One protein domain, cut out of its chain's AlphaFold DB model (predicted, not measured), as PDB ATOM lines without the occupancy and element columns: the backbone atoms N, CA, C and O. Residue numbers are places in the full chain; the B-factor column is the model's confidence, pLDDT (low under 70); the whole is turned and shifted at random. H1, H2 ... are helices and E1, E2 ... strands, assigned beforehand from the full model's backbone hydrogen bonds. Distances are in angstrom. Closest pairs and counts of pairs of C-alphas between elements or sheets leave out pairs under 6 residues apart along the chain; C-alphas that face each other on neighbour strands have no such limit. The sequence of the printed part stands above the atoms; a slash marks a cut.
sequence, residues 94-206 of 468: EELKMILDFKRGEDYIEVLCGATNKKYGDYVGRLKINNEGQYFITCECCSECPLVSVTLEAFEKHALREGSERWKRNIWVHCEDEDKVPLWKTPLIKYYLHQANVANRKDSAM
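What this domain is: This is residues 94 to 206 of the 468 residues of the protein "GDSL esterase/lipase" of Glycine soja (UniProt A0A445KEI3). A strongly twisted sheet of five strands makes the body of this domain, with the long hairpin E1 and E2 running through it, E3 beside E2, and the shorter hairpin E4 and E5 beside E1. H1 packs on one face of the sheet along E1, short H2 packs beside H1 on the same face, and after E5 the short helix H3 grazes the sheet near the end of E2 and short H4 comes near the beginning of E3, before residues 199 to 206, of which 201 to 204 belong to H5, stick out as a tail. The printed part has 113 residues, with five named helices and five named strands in the order E1 E2 E3 H1 H2 E4 E5 H3 H4 H5; across the sheet the order is E3 E2 E1 E4 E5, all antiparallel, and the class is mixed, helices and strands. The whole is compact, with a radius of gyration of the C-alphas of 13.8 A, and spans 41 by 35 by 26 A.

How they stand to each other: E1, residues 108 to 117, and E2, residues 121 to 130, form a hairpin at 158 degrees; N 113 and O 125 are within hydrogen-bond range at 2.9 A. E3, residues 135 to 139, forms a hairpin with E2 at 143 degrees, with N 128 and O 136 at 2.8 A. E1, E2 and E3 are a meander, each strand the antiparallel neighbour of the one before. E4, residues 171 to 175, is the antiparallel neighbour of E1 at 117 degrees, with N 114 and O 172 at 2.9 A. E5, residues 178 to 182, forms a hairpin with E4 at 146 degrees, with N 173 and O 181 at 2.9 A. From edge strand E3 to edge strand E5 the strands' lines turn by 122 degrees. H1, residues 152 to 160, is on the sheet at a height of 7.1 A, over E1 and along the strands, at 23 degrees to E1 on the local plane; the closest C-alphas of H1 and E1 are those of Leu 160 and Asn 117, 5.5 A. H2, residues 167 to 170, is on the same face and touches H1, with the C-alphas of Trp 167 and Glu 156 closest at 5.9 A. H3, residues 187 to 191, only grazes the sheet with its residues 188 to 191. H4, residues 194 to 197, is only just not on the sheet, with 4 pairs of C-alphas within 10 A. H5, residues 201 to 204, is not on it. In H1 every O i to N i+4 pair is within hydrogen-bond range; in H3 0 of 1 is, beside 2 of 2 O i to N i+3 pairs, and H2, H4 and H5 are too short for an O i to N i+4 pair.

Where its parts are: E1 begins at C-alpha 108, (129.312, 85.556, 148.769), and is 28.1 A long; E2 is 28.6 A. E3 and E4 are each 13.1 A long, and E5 is 10.0 A. H1 begins at C-alpha 152, (123.893, 100.757, 147.450), and is 12.0 A long. H2, H3 and H4 are shorter, and H5 ends at C-alpha 204, (132.995, 107.015, 136.000).

The domain as a whole: The C-alphas farthest apart are those of Asp 177 and Lys 202, 42.2 A. Residues 199 to 206 stand free; the body without them spans 37 by 31 by 26 A. The printed part has no cut. The link from E3 to H1 is long, with 12 residues. Mean pLDDT of the printed part is 76.5; residue 120 and residues 143 to 146, 161 to 165, 194 to 195 and 198 to 206 are under 70, and H5 has a mean of 41.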
ATOM      1  N   GLU A  94     133.008  84.659 163.098       72.88
ATOM      2  CA  GLU A  94     132.738  85.196 164.435       72.88
ATOM      3  C   GLU A  94     132.124  86.597 164.357       72.88
ATOM      4  O   GLU A  94     131.235  86.928 165.138       72.88
ATOM      5  N   GLU A  95     132.540  87.396 163.370       72.44
ATOM      6  CA  GLU A  95     131.987  88.731 163.134       72.44
ATOM      7  C   GLU A  95     130.610  88.684 162.453       72.44
ATOM      8  O   GLU A  95     129.788  89.576 162.661       72.44
ATOM      9  N   LEU A  96     130.343  87.650 161.648       75.56
ATOM     10  CA  LEU A  96     129.063  87.478 160.955       75.56
ATOM     11  C   LEU A  96     127.952  86.913 161.845       75.56
ATOM     12  O   LEU A  96     126.787  87.180 161.565       75.56
ATOM     13  N   LYS A  97     128.288  86.203 162.931       74.81
ATOM     14  CA  LYS A  97     127.302  85.713 163.914       74.81
ATOM     15  C   LYS A  97     126.447  86.829 164.516       74.81
ATOM     16  O   LYS A  97     125.298  86.591 164.838       74.81
ATOM     17  N   MET A  98     126.975  88.052 164.590       76.19
ATOM     18  CA  MET A  98     126.243  89.220 165.098       76.19
ATOM     19  C   MET A  98     125.121  89.702 164.157       76.19
ATOM     20  O   MET A  98     124.365  90.605 164.517       76.19
ATOM     21  N   ILE A  99     125.037  89.173 162.932       83.19
ATOM     22  CA  ILE A  99     124.078  89.587 161.902       83.19
ATOM     23  C   ILE A  99     122.974  88.542 161.808       83.19
ATOM     24  O   ILE A  99     123.243  87.356 161.630       83.19
ATOM     25  N   LEU A 100     121.725  88.991 161.872       78.56
ATOM     26  CA  LEU A 100     120.570  88.104 161.804       78.56
ATOM     27  C   LEU A 100     120.289  87.660 160.361       78.56
ATOM     28  O   LEU A 100     120.420  88.440 159.414       78.56
ATOM     29  N   ASP A 101     119.881  86.397 160.212       73.75
ATOM     30  CA  ASP A 101     119.392  85.790 158.966       73.75
ATOM     31  C   ASP A 101     120.329  85.924 157.748       73.75
ATOM     32  O   ASP A 101     119.878  86.037 156.601       73.75
ATOM     33  N   PHE A 102     121.648  85.890 157.970       81.94
ATOM     34  CA  PHE A 102     122.605  85.863 156.866       81.94
ATOM     35  C   PHE A 102     122.625  84.494 156.171       81.94
ATOM     36  O   PHE A 102     122.622  83.437 156.802       81.94
ATOM     37  N   LYS A 103     122.698  84.509 154.840       82.94
ATOM     38  CA  LYS A 103     122.939  83.331 154.005       82.94
ATOM     39  C   LYS A 103     124.360  83.367 153.477       82.94
ATOM     40  O   LYS A 103     124.834  84.399 153.005       82.94
ATOM     41  N   ARG A 104     125.027  82.218 153.505       81.69
ATOM     42  CA  ARG A 104     126.363  82.050 152.935       81.69
ATOM     43  C   ARG A 104     126.286  81.231 151.651       81.69
ATOM     44  O   ARG A 104     125.778  80.113 151.666       81.69
ATOM     45  N   GLY A 105     126.781  81.809 150.563       76.88
ATOM     46  CA  GLY A 105     127.083  81.111 149.317       76.88
ATOM     47  C   GLY A 105     128.544  80.654 149.265       76.88
ATOM     48  O   GLY A 105     129.292  80.816 150.229       76.88
ATOM     49  N   GLU A 106     128.961  80.098 148.128       74.50
ATOM     50  CA  GLU A 106     130.342  79.632 147.918       74.50
ATOM     51  C   GLU A 106     131.358  80.790 147.942       74.50
ATOM     52  O   GLU A 106     132.440  80.666 148.510       74.50
ATOM     53  N   ASP A 107     130.982  81.939 147.379       80.62
ATOM     54  CA  ASP A 107     131.832  83.114 147.168       80.62
ATOM     55  C   ASP A 107     131.185  84.436 147.623       80.62
ATOM     56  O   ASP A 107     131.730  85.517 147.387       80.62
ATOM     57  N   TYR A 108     130.033  84.375 148.298       85.00
ATOM     58  CA  TYR A 108     129.312  85.556 148.769       85.00
ATOM     59  C   TYR A 108     128.576  85.337 150.089       85.00
ATOM     60  O   TYR A 108     128.248  84.216 150.474       85.00
ATOM     61  N   ILE A 109     128.238  86.447 150.738       86.75
ATOM     62  CA  ILE A 109     127.274  86.507 151.836       86.75
ATOM     63  C   ILE A 109     126.076  87.354 151.414       86.75
ATOM     64  O   ILE A 109     126.226  88.346 150.702       86.75
ATOM     65  N   GLU A 110     124.882  86.955 151.826       88.44
ATOM     66  CA  GLU A 110     123.638  87.683 151.600       88.44
ATOM     67  C   GLU A 110     122.972  87.965 152.946       88.44
ATOM     68  O   GLU A 110     122.839  87.068 153.771       88.44
ATOM     69  N   VAL A 111     122.560  89.208 153.180       89.75
ATOM     70  CA  VAL A 111     121.927  89.642 154.431       89.75
ATOM     71  C   VAL A 111     120.662  90.435 154.142       89.75
ATOM     72  O   VAL A 111     120.573  91.133 153.128       89.75
ATOM     73  N   LEU A 112     119.684  90.366 155.042       88.06
ATOM     74  CA  LEU A 112     118.511  91.229 154.960       88.06
ATOM     75  C   LEU A 112     118.917  92.674 155.276       88.06
ATOM     76  O   LEU A 112     119.555  92.954 156.292       88.06
ATOM     77  N   CYS A 113     118.543  93.602 154.401       89.88
ATOM     78  CA  CYS A 113     118.801  95.023 154.581       89.88
ATOM     79  C   CYS A 113     117.552  95.848 154.282       89.88
ATOM     80  O   CYS A 113     116.640  95.408 153.583       89.88
ATOM     81  N   GLY A 114     117.529  97.090 154.742       87.31
ATOM     82  CA  GLY A 114     116.472  98.005 154.359       87.31
ATOM     83  C   GLY A 114     116.840  99.464 154.534       87.31
ATOM     84  O   GLY A 114     117.920  99.814 155.008       87.31
ATOM     85  N   ALA A 115     115.930 100.329 154.107       86.31
ATOM     86  CA  ALA A 115     116.017 101.765 154.307       86.31
ATOM     87  C   ALA A 115     114.643 102.313 154.708       86.31
ATOM     88  O   ALA A 115     113.627 101.995 154.091       86.31
ATOM     89  N   THR A 116     114.608 103.153 155.742       82.81
ATOM     90  CA  THR A 116     113.351 103.677 156.295       82.81
ATOM     91  C   THR A 116     113.012 105.032 155.692       82.81
ATOM     92  O   THR A 116     113.701 106.025 155.934       82.81
ATOM     93  N   ASN A 117     111.910 105.099 154.947       79.38
ATOM     94  CA  ASN A 117     111.345 106.349 154.466       79.38
ATOM     95  C   ASN A 117     110.319 106.889 155.473       79.38
ATOM     96  O   ASN A 117     109.332 106.228 155.783       79.38
ATOM     97  N   LYS A 118     110.499 108.137 155.923       77.31
ATOM     98  CA  LYS A 118     109.594 108.792 156.889       77.31
ATOM     99  C   LYS A 118     108.128 108.847 156.440       77.31
ATOM    100  O   LYS A 118     107.252 108.954 157.287       77.31
ATOM    101  N   LYS A 119     107.866 108.831 155.128       70.88
ATOM    102  CA  LYS A 119     106.524 108.967 154.545       70.88
ATOM    103  C   LYS A 119     105.916 107.640 154.088       70.88
ATOM    104  O   LYS A 119     104.699 107.509 154.118       70.88
ATOM    105  N   TYR A 120     106.738 106.691 153.642       69.75
ATOM    106  CA  TYR A 120     106.273 105.471 152.963       69.75
ATOM    107  C   TYR A 120     106.671 104.168 153.671       69.75
ATOM    108  O   TYR A 120     106.342 103.096 153.179       69.75
ATOM    109  N   GLY A 121     107.336 104.251 154.827       78.75
ATOM    110  CA  GLY A 121     107.732 103.083 155.609       78.75
ATOM    111  C   GLY A 121     109.056 102.469 155.155       78.75
ATOM    112  O   GLY A 121     109.891 103.131 154.530       78.75
ATOM    113  N   ASP A 122     109.270 101.213 155.534       82.38
ATOM    114  CA  ASP A 122     110.513 100.493 155.281       82.38
ATOM    115  C   ASP A 122     110.542  99.881 153.881       82.38
ATOM    116  O   ASP A 122     109.660  99.121 153.491       82.38
ATOM    117  N   TYR A 123     111.608 100.177 153.145       85.31
ATOM    118  CA  TYR A 123     111.946  99.494 151.906       85.31
ATOM    119  C   TYR A 123     112.918  98.372 152.234       85.31
ATOM    120  O   TYR A 123     114.045  98.643 152.647       85.31
ATOM    121  N   VAL A 124     112.479  97.129 152.055       85.81
ATOM    122  CA  VAL A 124     113.269  95.931 152.357       85.81
ATOM    123  C   VAL A 124     113.964  95.425 151.091       85.81
ATOM    124  O   VAL A 124     113.432  95.527 149.984       85.81
ATOM    125  N   GLY A 125     115.171  94.898 151.246       87.56
ATOM    126  CA  GLY A 125     115.938  94.246 150.193       87.56
ATOM    127  C   GLY A 125     116.954  93.257 150.760       87.56
ATOM    128  O   GLY A 125     117.114  93.130 151.973       87.56
ATOM    129  N   ARG A 126     117.673  92.564 149.881       88.81
ATOM    130  CA  ARG A 126     118.779  91.673 150.252       88.81
ATOM    131  C   ARG A 126     120.095  92.248 149.766       88.81
ATOM    132  O   ARG A 126     120.249  92.498 148.572       88.81
ATOM    133  N   LEU A 127     121.024  92.459 150.691       89.88
ATOM    134  CA  LEU A 127     122.379  92.912 150.415       89.88
ATOM    135  C   LEU A 127     123.291  91.704 150.218       89.88
ATOM    136  O   LEU A 127     123.508  90.933 151.147       89.88
ATOM    137  N   LYS A 128     123.873  91.589 149.029       89.94
ATOM    138  CA  LYS A 128     124.857  90.579 148.652       89.94
ATOM    139  C   LYS A 128     126.258  91.188 148.610       89.94
ATOM    140  O   LYS A 128     126.452  92.227 147.978       89.94
ATOM    141  N   ILE A 129     127.220  90.535 149.257       88.25
ATOM    142  CA  ILE A 129     128.636  90.922 149.304       88.25
ATOM    143  C   ILE A 129     129.471  89.746 148.801       88.25
ATOM    144  O   ILE A 129     129.413  88.672 149.396       88.25
ATOM    145  N   ASN A 130     130.232  89.927 147.722       84.75
ATOM    146  CA  ASN A 130     131.109  88.875 147.194       84.75
ATOM    147  C   ASN A 130     132.530  88.939 147.786       84.75
ATOM    148  O   ASN A 130     132.918  89.907 148.444       84.75
ATOM    149  N   ASN A 131     133.313  87.896 147.534       79.12
ATOM    150  CA  ASN A 131     134.714  87.775 147.944       79.12
ATOM    151  C   ASN A 131     135.680  88.748 147.229       79.12
ATOM    152  O   ASN A 131     136.848  88.818 147.606       79.12
ATOM    153  N   GLU A 132     135.209  89.521 146.247       78.50
ATOM    154  CA  GLU A 132     135.923  90.645 145.616       78.50
ATOM    155  C   GLU A 132     135.613  91.994 146.302       78.50
ATOM    156  O   GLU A 132     136.177  93.037 145.960       78.50
ATOM    157  N   GLY A 133     134.708  91.994 147.287       76.44
ATOM    158  CA  GLY A 133     134.315  93.172 148.056       76.44
ATOM    159  C   GLY A 133     133.277  94.060 147.371       76.44
ATOM    160  O   GLY A 133     133.157  95.229 147.740       76.44
ATOM    161  N   GLN A 134     132.541  93.540 146.383       81.50
ATOM    162  CA  GLN A 134     131.428  94.193 145.682       81.50
ATOM    163  C   GLN A 134     130.091  93.990 146.404       81.50
ATOM    164  O   GLN A 134     129.826  92.923 146.951       81.50
ATOM    165  N   TYR A 135     129.251  95.028 146.394       88.00
ATOM    166  CA  TYR A 135     127.998  95.141 147.139       88.00
ATOM    167  C   TYR A 135     126.856  95.365 146.160       88.00
ATOM    168  O   TYR A 135     126.827  96.370 145.441       88.00
ATOM    169  N   PHE A 136     125.869  94.482 146.208       86.69
ATOM    170  CA  PHE A 136     124.673  94.562 145.379       86.69
ATOM    171  C   PHE A 136     123.432  94.399 146.244       86.69
ATOM    172  O   PHE A 136     123.419  93.570 147.149       86.69
ATOM    173  N   ILE A 137     122.384  95.173 145.972       85.81
ATOM    174  CA  ILE A 137     121.090  95.020 146.634       85.81
ATOM    175  C   ILE A 137     120.041  94.590 145.620       85.81
ATOM    176  O   ILE A 137     119.885  95.215 144.571       85.81
ATOM    177  N   THR A 138     119.282  93.562 145.975       84.06
ATOM    178  CA  THR A 138     118.031  93.213 145.302       84.06
ATOM    179  C   THR A 138     116.875  93.729 146.147       84.06
ATOM    180  O   THR A 138     116.765  93.398 147.325       84.06
ATOM    181  N   CYS A 139     116.050  94.603 145.573       82.94
ATOM    182  CA  CYS A 139     114.942  95.238 146.277       82.94
ATOM    183  C   CYS A 139     113.718  94.317 146.295       82.94
ATOM    184  O   CYS A 139     113.300  93.829 145.248       82.94
ATOM    185  N   GLU A 140     113.105  94.143 147.464       81.62
ATOM    186  CA  GLU A 140     111.910  93.311 147.670       81.62
ATOM    187  C   GLU A 140     110.734  94.143 148.212       81.62
ATOM    188  O   GLU A 140     109.845  93.638 148.891       81.62
ATOM    189  N   CYS A 141     110.717  95.449 147.925       76.62
ATOM    190  CA  CYS A 141     109.699  96.364 148.445       76.62
ATOM    191  C   CYS A 141     108.284  96.117 147.882       76.62
ATOM    192  O   CYS A 141     107.304  96.542 148.490       76.62
ATOM    193  N   CYS A 142     108.162  95.454 146.729       76.19
ATOM    194  CA  CYS A 142     106.896  95.047 146.124       76.19
ATOM    195  C   CYS A 142     107.089  93.818 145.220       76.19
ATOM    196  O   CYS A 142     108.201  93.540 144.772       76.19
ATOM    197  N   SER A 143     105.995  93.108 144.921       68.06
ATOM    198  CA  SER A 143     105.984  91.848 144.156       68.06
ATOM    199  C   SER A 143     106.525  91.952 142.719       68.06
ATOM    200  O   SER A 143     106.789  90.924 142.107       68.06
ATOM    201  N   GLU A 144     106.724  93.167 142.196       65.38
ATOM    202  CA  GLU A 144     107.247  93.444 140.849       65.38
ATOM    203  C   GLU A 144     108.274  94.594 140.863       65.38
ATOM    204  O   GLU A 144     108.223  95.522 140.052       65.38
ATOM    205  N   CYS A 145     109.203  94.595 141.824       69.62
ATOM    206  CA  CYS A 145     110.250  95.616 141.841       69.62
ATOM    207  C   CYS A 145     111.287  95.351 140.727       69.62
ATOM    208  O   CYS A 145     111.913  94.292 140.724       69.62
ATOM    209  N   PRO A 146     111.557  96.306 139.811       68.06
ATOM    210  CA  PRO A 146     112.520  96.108 138.721       68.06
ATOM    211  C   PRO A 146     113.990  96.199 139.173       68.06
ATOM    212  O   PRO A 146     114.897  96.091 138.348       68.06
ATOM    213  N   LEU A 147     114.257  96.460 140.458       74.12
ATOM    214  CA  LEU A 147     115.607  96.683 140.981       74.12
ATOM    215  C   LEU A 147     116.224  95.384 141.494       74.12
ATOM    216  O   LEU A 147     116.145  95.059 142.680       74.12
ATOM    217  N   VAL A 148     116.892  94.686 140.583       76.38
ATOM    218  CA  VAL A 148     117.669  93.478 140.868       76.38
ATOM    219  C   VAL A 148     119.157  93.807 140.756       76.38
ATOM    220  O   VAL A 148     119.572  94.438 139.785       76.38
ATOM    221  N   SER A 149     119.956  93.396 141.745       78.88
ATOM    222  CA  SER A 149     121.420  93.570 141.753       78.88
ATOM    223  C   SER A 149     121.897  95.010 141.498       78.88
ATOM    224  O   SER A 149     122.779  95.260 140.677       78.88
ATOM    225  N   VAL A 150     121.314  95.984 142.198       79.75
ATOM    226  CA  VAL A 150     121.657  97.407 142.048       79.75
ATOM    227  C   VAL A 150     122.688  97.869 143.080       79.75
ATOM    228  O   VAL A 150     122.896  97.224 144.105       79.75
ATOM    229  N   THR A 151     123.345  99.008 142.842       84.31
ATOM    230  CA  THR A 151     124.307  99.572 143.805       84.31
ATOM    231  C   THR A 151     123.614 100.099 145.067       84.31
ATOM    232  O   THR A 151     122.449 100.503 145.033       84.31
ATOM    233  N   LEU A 152     124.362 100.188 146.173       83.62
ATOM    234  CA  LEU A 152     123.893 100.757 147.450       83.62
ATOM    235  C   LEU A 152     123.265 102.155 147.276       83.62
ATOM    236  O   LEU A 152     122.222 102.458 147.845       83.62
ATOM    237  N   GLU A 153     123.869 102.994 146.432       80.81
ATOM    238  CA  GLU A 153     123.376 104.341 146.115       80.81
ATOM    239  C   GLU A 153     122.077 104.328 145.299       80.81
ATOM    240  O   GLU A 153     121.217 105.195 145.476       80.81
ATOM    241  N   ALA A 154     121.928 103.371 144.380       80.12
ATOM    242  CA  ALA A 154     120.715 103.225 143.584       80.12
ATOM    243  C   ALA A 154     119.540 102.757 144.454       80.12
ATOM    244  O   ALA A 154     118.439 103.297 144.328       80.12
ATOM    245  N   PHE A 155     119.793 101.829 145.381       82.50
ATOM    246  CA  PHE A 155     118.810 101.394 146.370       82.50
ATOM    247  C   PHE A 155     118.417 102.528 147.332       82.50
ATOM    248  O   PHE A 155     117.229 102.773 147.528       82.50
ATOM    249  N   GLU A 156     119.385 103.300 147.852       82.00
ATOM    250  CA  GLU A 156     119.107 104.472 148.700       82.00
ATOM    251  C   GLU A 156     118.195 105.478 147.980       82.00
ATOM    252  O   GLU A 156     117.205 105.945 148.545       82.00
ATOM    253  N   LYS A 157     118.487 105.789 146.709       81.38
ATOM    254  CA  LYS A 157     117.665 106.702 145.897       81.38
ATOM    255  C   LYS A 157     116.257 106.164 145.663       81.38
ATOM    256  O   LYS A 157     115.309 106.946 145.670       81.38
ATOM    257  N   HIS A 158     116.115 104.857 145.466       79.69
ATOM    258  CA  HIS A 158     114.811 104.224 145.311       79.69
ATOM    259  C   HIS A 158     113.975 104.306 146.596       79.69
ATOM    260  O   HIS A 158     112.809 104.696 146.536       79.69
ATOM    261  N   ALA A 159     114.582 104.016 147.748       76.06
ATOM    262  CA  ALA A 159     113.898 103.996 149.037       76.06
ATOM    263  C   ALA A 159     113.599 105.400 149.593       76.06
ATOM    264  O   ALA A 159     112.504 105.665 150.087       76.06
ATOM    265  N   LEU A 160     114.554 106.332 149.515       71.50
ATOM    266  CA  LEU A 160     114.459 107.643 150.172       71.50
ATOM    267  C   LEU A 160     114.042 108.785 149.239       71.50
ATOM    268  O   LEU A 160     113.712 109.862 149.729       71.50
ATOM    269  N   ARG A 161     114.019 108.567 147.915       57.94
ATOM    270  CA  ARG A 161     113.672 109.545 146.857       57.94
ATOM    271  C   ARG A 161     114.494 110.846 146.821       57.94
ATOM    272  O   ARG A 161     114.355 111.607 145.871       57.94
ATOM    273  N   GLU A 162     115.420 111.045 147.754       55.78
ATOM    274  CA  GLU A 162     116.448 112.086 147.749       55.78
ATOM    275  C   GLU A 162     117.804 111.435 148.056       55.78
ATOM    276  O   GLU A 162     118.051 110.923 149.146       55.78
ATOM    277  N   GLY A 163     118.686 111.385 147.055       52.62
ATOM    278  CA  GLY A 163     120.001 110.760 147.189       52.62
ATOM    279  C   GLY A 163     120.955 111.662 147.957       52.62
ATOM    280  O   GLY A 163     121.502 112.594 147.380       52.62
ATOM    281  N   SER A 164     121.170 111.372 149.239       54.56
ATOM    282  CA  SER A 164     122.096 112.140 150.079       54.56
ATOM    283  C   SER A 164     123.553 111.655 150.014       54.56
ATOM    284  O   SER A 164     124.404 112.233 150.686       54.56
ATOM    285  N   GLU A 165     123.837 110.592 149.243       60.97
ATOM    286  CA  GLU A 165     125.116 109.850 149.230       60.97
ATOM    287  C   GLU A 165     125.530 109.342 150.627       60.97
ATOM    288  O   GLU A 165     126.698 109.057 150.903       60.97
ATOM    289  N   ARG A 166     124.562 109.203 151.543       74.00
ATOM    290  CA  ARG A 166     124.775 108.737 152.921       74.00
ATOM    291  C   ARG A 166     124.268 107.315 153.118       74.00
ATOM    292  O   ARG A 166     123.986 106.944 154.255       74.00
ATOM    293  N   TRP A 167     124.224 106.492 152.069       81.81
ATOM    294  CA  TRP A 167     123.841 105.074 152.133       81.81
ATOM    295  C   TRP A 167     124.485 104.323 153.305       81.81
ATOM    296  O   TRP A 167     123.817 103.537 153.964       81.81
ATOM    297  N   LYS A 168     125.738 104.647 153.656       82.38
ATOM    298  CA  LYS A 168     126.444 104.093 154.825       82.38
ATOM    299  C   LYS A 168     125.657 104.225 156.130       82.38
ATOM    300  O   LYS A 168     125.752 103.345 156.974       82.38
ATOM    301  N   ARG A 169     124.936 105.335 156.307       82.56
ATOM    302  CA  ARG A 169     124.097 105.661 157.473       82.56
ATOM    303  C   ARG A 169     122.637 105.268 157.291       82.56
ATOM    304  O   ARG A 169     121.964 105.038 158.286       82.56
ATOM    305  N   ASN A 170     122.170 105.255 156.050       83.25
ATOM    306  CA  ASN A 170     120.751 105.165 155.727       83.25
ATOM    307  C   ASN A 170     120.279 103.732 155.468       83.25
ATOM    308  O   ASN A 170     119.107 103.438 155.688       83.25
ATOM    309  N   ILE A 171     121.178 102.860 155.013       87.25
ATOM    310  CA  ILE A 171     120.911 101.432 154.865       87.25
ATOM    311  C   ILE A 171     121.204 100.770 156.206       87.25
ATOM    312  O   ILE A 171     122.302 100.925 156.751       87.25
ATOM    313  N   TRP A 172     120.218 100.056 156.727       89.56
ATOM    314  CA  TRP A 172     120.311  99.288 157.957       89.56
ATOM    315  C   TRP A 172     120.250  97.787 157.673       89.56
ATOM    316  O   TRP A 172     119.754  97.354 156.632       89.56
ATOM    317  N   VAL A 173     120.775  97.012 158.614       89.31
ATOM    318  CA  VAL A 173     120.698  95.549 158.684       89.31
ATOM    319  C   VAL A 173     120.260  95.150 160.093       89.31
ATOM    320  O   VAL A 173     120.402  95.939 161.031       89.31
ATOM    321  N   HIS A 174     119.718  93.946 160.232       84.19
ATOM    322  CA  HIS A 174     119.310  93.396 161.523       84.19
ATOM    323  C   HIS A 174     120.509  92.734 162.221       84.19
ATOM    324  O   HIS A 174     121.210  91.922 161.612       84.19
ATOM    325  N   CYS A 175     120.747  93.073 163.490       82.31
ATOM    326  CA  CYS A 175     121.774  92.457 164.335       82.31
ATOM    327  C   CYS A 175     121.134  91.868 165.597       82.31
ATOM    328  O   CYS A 175     120.049  92.293 165.980       82.31
ATOM    329  N   GLU A 176     121.802  90.917 166.255       76.12
ATOM    330  CA  GLU A 176     121.253  90.241 167.448       76.12
ATOM    331  C   GLU A 176     120.900  91.222 168.587       76.12
ATOM    332  O   GLU A 176     119.902  91.027 169.277       76.12
ATOM    333  N   ASP A 177     121.679  92.300 168.744       72.56
ATOM    334  CA  ASP A 177     121.511  93.288 169.822       72.56
ATOM    335  C   ASP A 177     120.525  94.430 169.491       72.56
ATOM    336  O   ASP A 177     120.007  95.092 170.391       72.56
ATOM    337  N   GLU A 178     120.290  94.713 168.205       77.44
ATOM    338  CA  GLU A 178     119.506  95.865 167.741       77.44
ATOM    339  C   GLU A 178     118.774  95.544 166.427       77.44
ATOM    340  O   GLU A 178     119.386  95.163 165.425       77.44
ATOM    341  N   ASP A 179     117.465  95.824 166.388       74.56
ATOM    342  CA  ASP A 179     116.626  95.547 165.217       74.56
ATOM    343  C   ASP A 179     117.064  96.307 163.956       74.56
ATOM    344  O   ASP A 179     116.881  95.817 162.854       74.56
ATOM    345  N   LYS A 180     117.618  97.521 164.047       84.06
ATOM    346  CA  LYS A 180     118.005  98.294 162.850       84.06
ATOM    347  C   LYS A 180     119.337  98.991 163.048       84.06
ATOM    348  O   LYS A 180     119.389 100.151 163.464       84.06
ATOM    349  N   VAL A 181     120.415  98.313 162.668       85.38
ATOM    350  CA  VAL A 181     121.775  98.843 162.769       85.38
ATOM    351  C   VAL A 181     122.230  99.414 161.426       85.38
ATOM    352  O   VAL A 181     122.253  98.700 160.424       85.38
ATOM    353  N   PRO A 182     122.640 100.694 161.360       85.56
ATOM    354  CA  PRO A 182     123.215 101.270 160.150       85.56
ATOM    355  C   PRO A 182     124.464 100.523 159.671       85.56
ATOM    356  O   PRO A 182     125.350 100.213 160.468       85.56
ATOM    357  N   LEU A 183     124.608 100.358 158.355       84.50
ATOM    358  CA  LEU A 183     125.677  99.563 157.745       84.50
ATOM    359  C   LEU A 183     127.086  99.995 158.194       84.50
ATOM    360  O   LEU A 183     127.935  99.144 158.441       84.50
ATOM    361  N   TRP A 184     127.339 101.297 158.387       80.25
ATOM    362  CA  TRP A 184     128.634 101.812 158.865       80.25
ATOM    363  C   TRP A 184     129.049 101.355 160.267       80.25
ATOM    364  O   TRP A 184     130.236 101.433 160.586       80.25
ATOM    365  N   LYS A 185     128.094 100.936 161.105       82.62
ATOM    366  CA  LYS A 185     128.359 100.391 162.442       82.62
ATOM    367  C   LYS A 185     128.558  98.877 162.430       82.62
ATOM    368  O   LYS A 185     128.987  98.328 163.436       82.62
ATOM    369  N   THR A 186     128.257  98.214 161.317       83.38
ATOM    370  CA  THR A 186     128.310  96.752 161.227       83.38
ATOM    371  C   THR A 186     129.675  96.254 160.760       83.38
ATOM    372  O   THR A 186     130.376  96.975 160.039       83.38
ATOM    373  N   PRO A 187     130.053  95.004 161.086       80.75
ATOM    374  CA  PRO A 187     131.261  94.376 160.552       80.75
ATOM    375  C   PRO A 187     131.277  94.318 159.021       80.75
ATOM    376  O   PRO A 187     132.346  94.399 158.416       80.75
ATOM    377  N   LEU A 188     130.095  94.297 158.391       82.56
ATOM    378  CA  LEU A 188     129.959  94.266 156.940       82.56
ATOM    379  C   LEU A 188     130.646  95.437 156.261       82.56
ATOM    380  O   LEU A 188     131.128  95.254 155.161       82.56
ATOM    381  N   ILE A 189     130.761  96.625 156.862       82.75
ATOM    382  CA  ILE A 189     131.414  97.757 156.180       82.75
ATOM    383  C   ILE A 189     132.904  97.508 155.890       82.75
ATOM    384  O   ILE A 189     133.475  98.164 155.019       82.75
ATOM    385  N   LYS A 190     133.541  96.568 156.604       80.00
ATOM    386  CA  LYS A 190     134.965  96.236 156.448       80.00
ATOM    387  C   LYS A 190     135.268  95.572 155.105       80.00
ATOM    388  O   LYS A 190     136.369  95.754 154.597       80.00
ATOM    389  N   TYR A 191     134.301  94.853 154.535       79.94
ATOM    390  CA  TYR A 191     134.460  94.142 153.263       79.94
ATOM    391  C   TYR A 191     134.209  95.037 152.038       79.94
ATOM    392  O   TYR A 191     134.362  94.594 150.904       79.94
ATOM    393  N   TYR A 192     133.861  96.316 152.239       77.75
ATOM    394  CA  TYR A 192     133.570  97.241 151.146       77.75
ATOM    395  C   TYR A 192     134.851  97.740 150.483       77.75
ATOM    396  O   TYR A 192     135.553  98.608 151.019       77.75
ATOM    397  N   LEU A 193     135.114  97.265 149.264       77.12
ATOM    398  CA  LEU A 193     136.215  97.762 148.451       77.12
ATOM    399  C   LEU A 193     135.723  98.871 147.516       77.12
ATOM    400  O   LEU A 193     135.008  98.629 146.546       77.12
ATOM    401  N   HIS A 194     136.118 100.119 147.788       68.19
ATOM    402  CA  HIS A 194     135.657 101.272 147.002       68.19
ATOM    403  C   HIS A 194     135.972 101.123 145.507       68.19
ATOM    404  O   HIS A 194     135.120 101.434 144.690       68.19
ATOM    405  N   GLN A 195     137.142 100.590 145.154       68.94
ATOM    406  CA  GLN A 195     137.547 100.379 143.760       68.94
ATOM    407  C   GLN A 195     136.708  99.314 143.034       68.94
ATOM    408  O   GLN A 195     136.498  99.441 141.838       68.94
ATOM    409  N   ALA A 196     136.185  98.309 143.744       70.44
ATOM    410  CA  ALA A 196     135.343  97.263 143.154       70.44
ATOM    411  C   ALA A 196     133.873  97.699 143.004       70.44
ATOM    412  O   ALA A 196     133.143  97.183 142.165       70.44
ATOM    413  N   ASN A 197     133.439  98.672 143.809       70.44
ATOM    414  CA  ASN A 197     132.072  99.210 143.815       70.44
ATOM    415  C   ASN A 197     131.940 100.548 143.084       70.44
ATOM    416  O   ASN A 197     130.835 101.082 142.938       70.44
ATOM    417  N   VAL A 198     133.062 101.133 142.669       63.38
ATOM    418  CA  VAL A 198     133.119 102.343 141.861       63.38
ATOM    419  C   VAL A 198     133.600 101.966 140.477       63.38
ATOM    420  O   VAL A 198     134.669 101.403 140.308       63.38
ATOM    421  N   ALA A 199     132.770 102.289 139.490       57.03
ATOM    422  CA  ALA A 199     133.112 102.214 138.080       57.03
ATOM    423  C   ALA A 199     134.496 102.857 137.870       57.03
ATOM    424  O   ALA A 199     134.680 104.011 138.262       57.03
ATOM    425  N   ASN A 200     135.460 102.127 137.292       51.84
ATOM    426  CA  ASN A 200     136.803 102.638 136.988       51.84
ATOM    427  C   ASN A 200     136.718 104.009 136.306       51.84
ATOM    428  O   ASN A 200     135.697 104.334 135.715       51.84
ATOM    429  N   ARG A 201     137.765 104.842 136.346       41.44
ATOM    430  CA  ARG A 201     137.714 106.226 135.815       41.44
ATOM    431  C   ARG A 201     137.142 106.327 134.380       41.44
ATOM    432  O   ARG A 201     136.526 107.336 134.056       41.44
ATOM    433  N   LYS A 202     137.274 105.257 133.579       42.06
ATOM    434  CA  LYS A 202     136.639 105.079 132.259       42.06
ATOM    435  C   LYS A 202     135.106 104.913 132.308       42.06
ATOM    436  O   LYS A 202     134.417 105.546 131.522       42.06
ATOM    437  N   ASP A 203     134.564 104.183 133.279       40.75
ATOM    438  CA  ASP A 203     133.119 104.026 133.521       40.75
ATOM    439  C   ASP A 203     132.535 105.131 134.432       40.75
ATOM    440  O   ASP A 203     131.333 105.401 134.425       40.75
ATOM    441  N   SER A 204     133.373 105.824 135.216       39.78
ATOM    442  CA  SER A 204     132.995 107.015 136.000       39.78
ATOM    443  C   SER A 204     132.551 108.177 135.112       39.78
ATOM    444  O   SER A 204     131.729 108.984 135.541       39.78
ATOM    445  N   ALA A 205     133.025 108.233 133.863       39.97
ATOM    446  CA  ALA A 205     132.507 109.152 132.850       39.97
ATOM    447  C   ALA A 205     131.012 108.909 132.545       39.97
ATOM    448  O   ALA A 205     130.330 109.812 132.066       39.97
ATOM    449  N   MET A 206     130.480 107.724 132.885       38.03
ATOM    450  CA  MET A 206     129.078 107.345 132.685       38.03
ATOM    451  C   MET A 206     128.226 107.343 133.967       38.03
ATOM    452  O   MET A 206     127.000 107.212 133.888       38.03
TER     453      MET A 206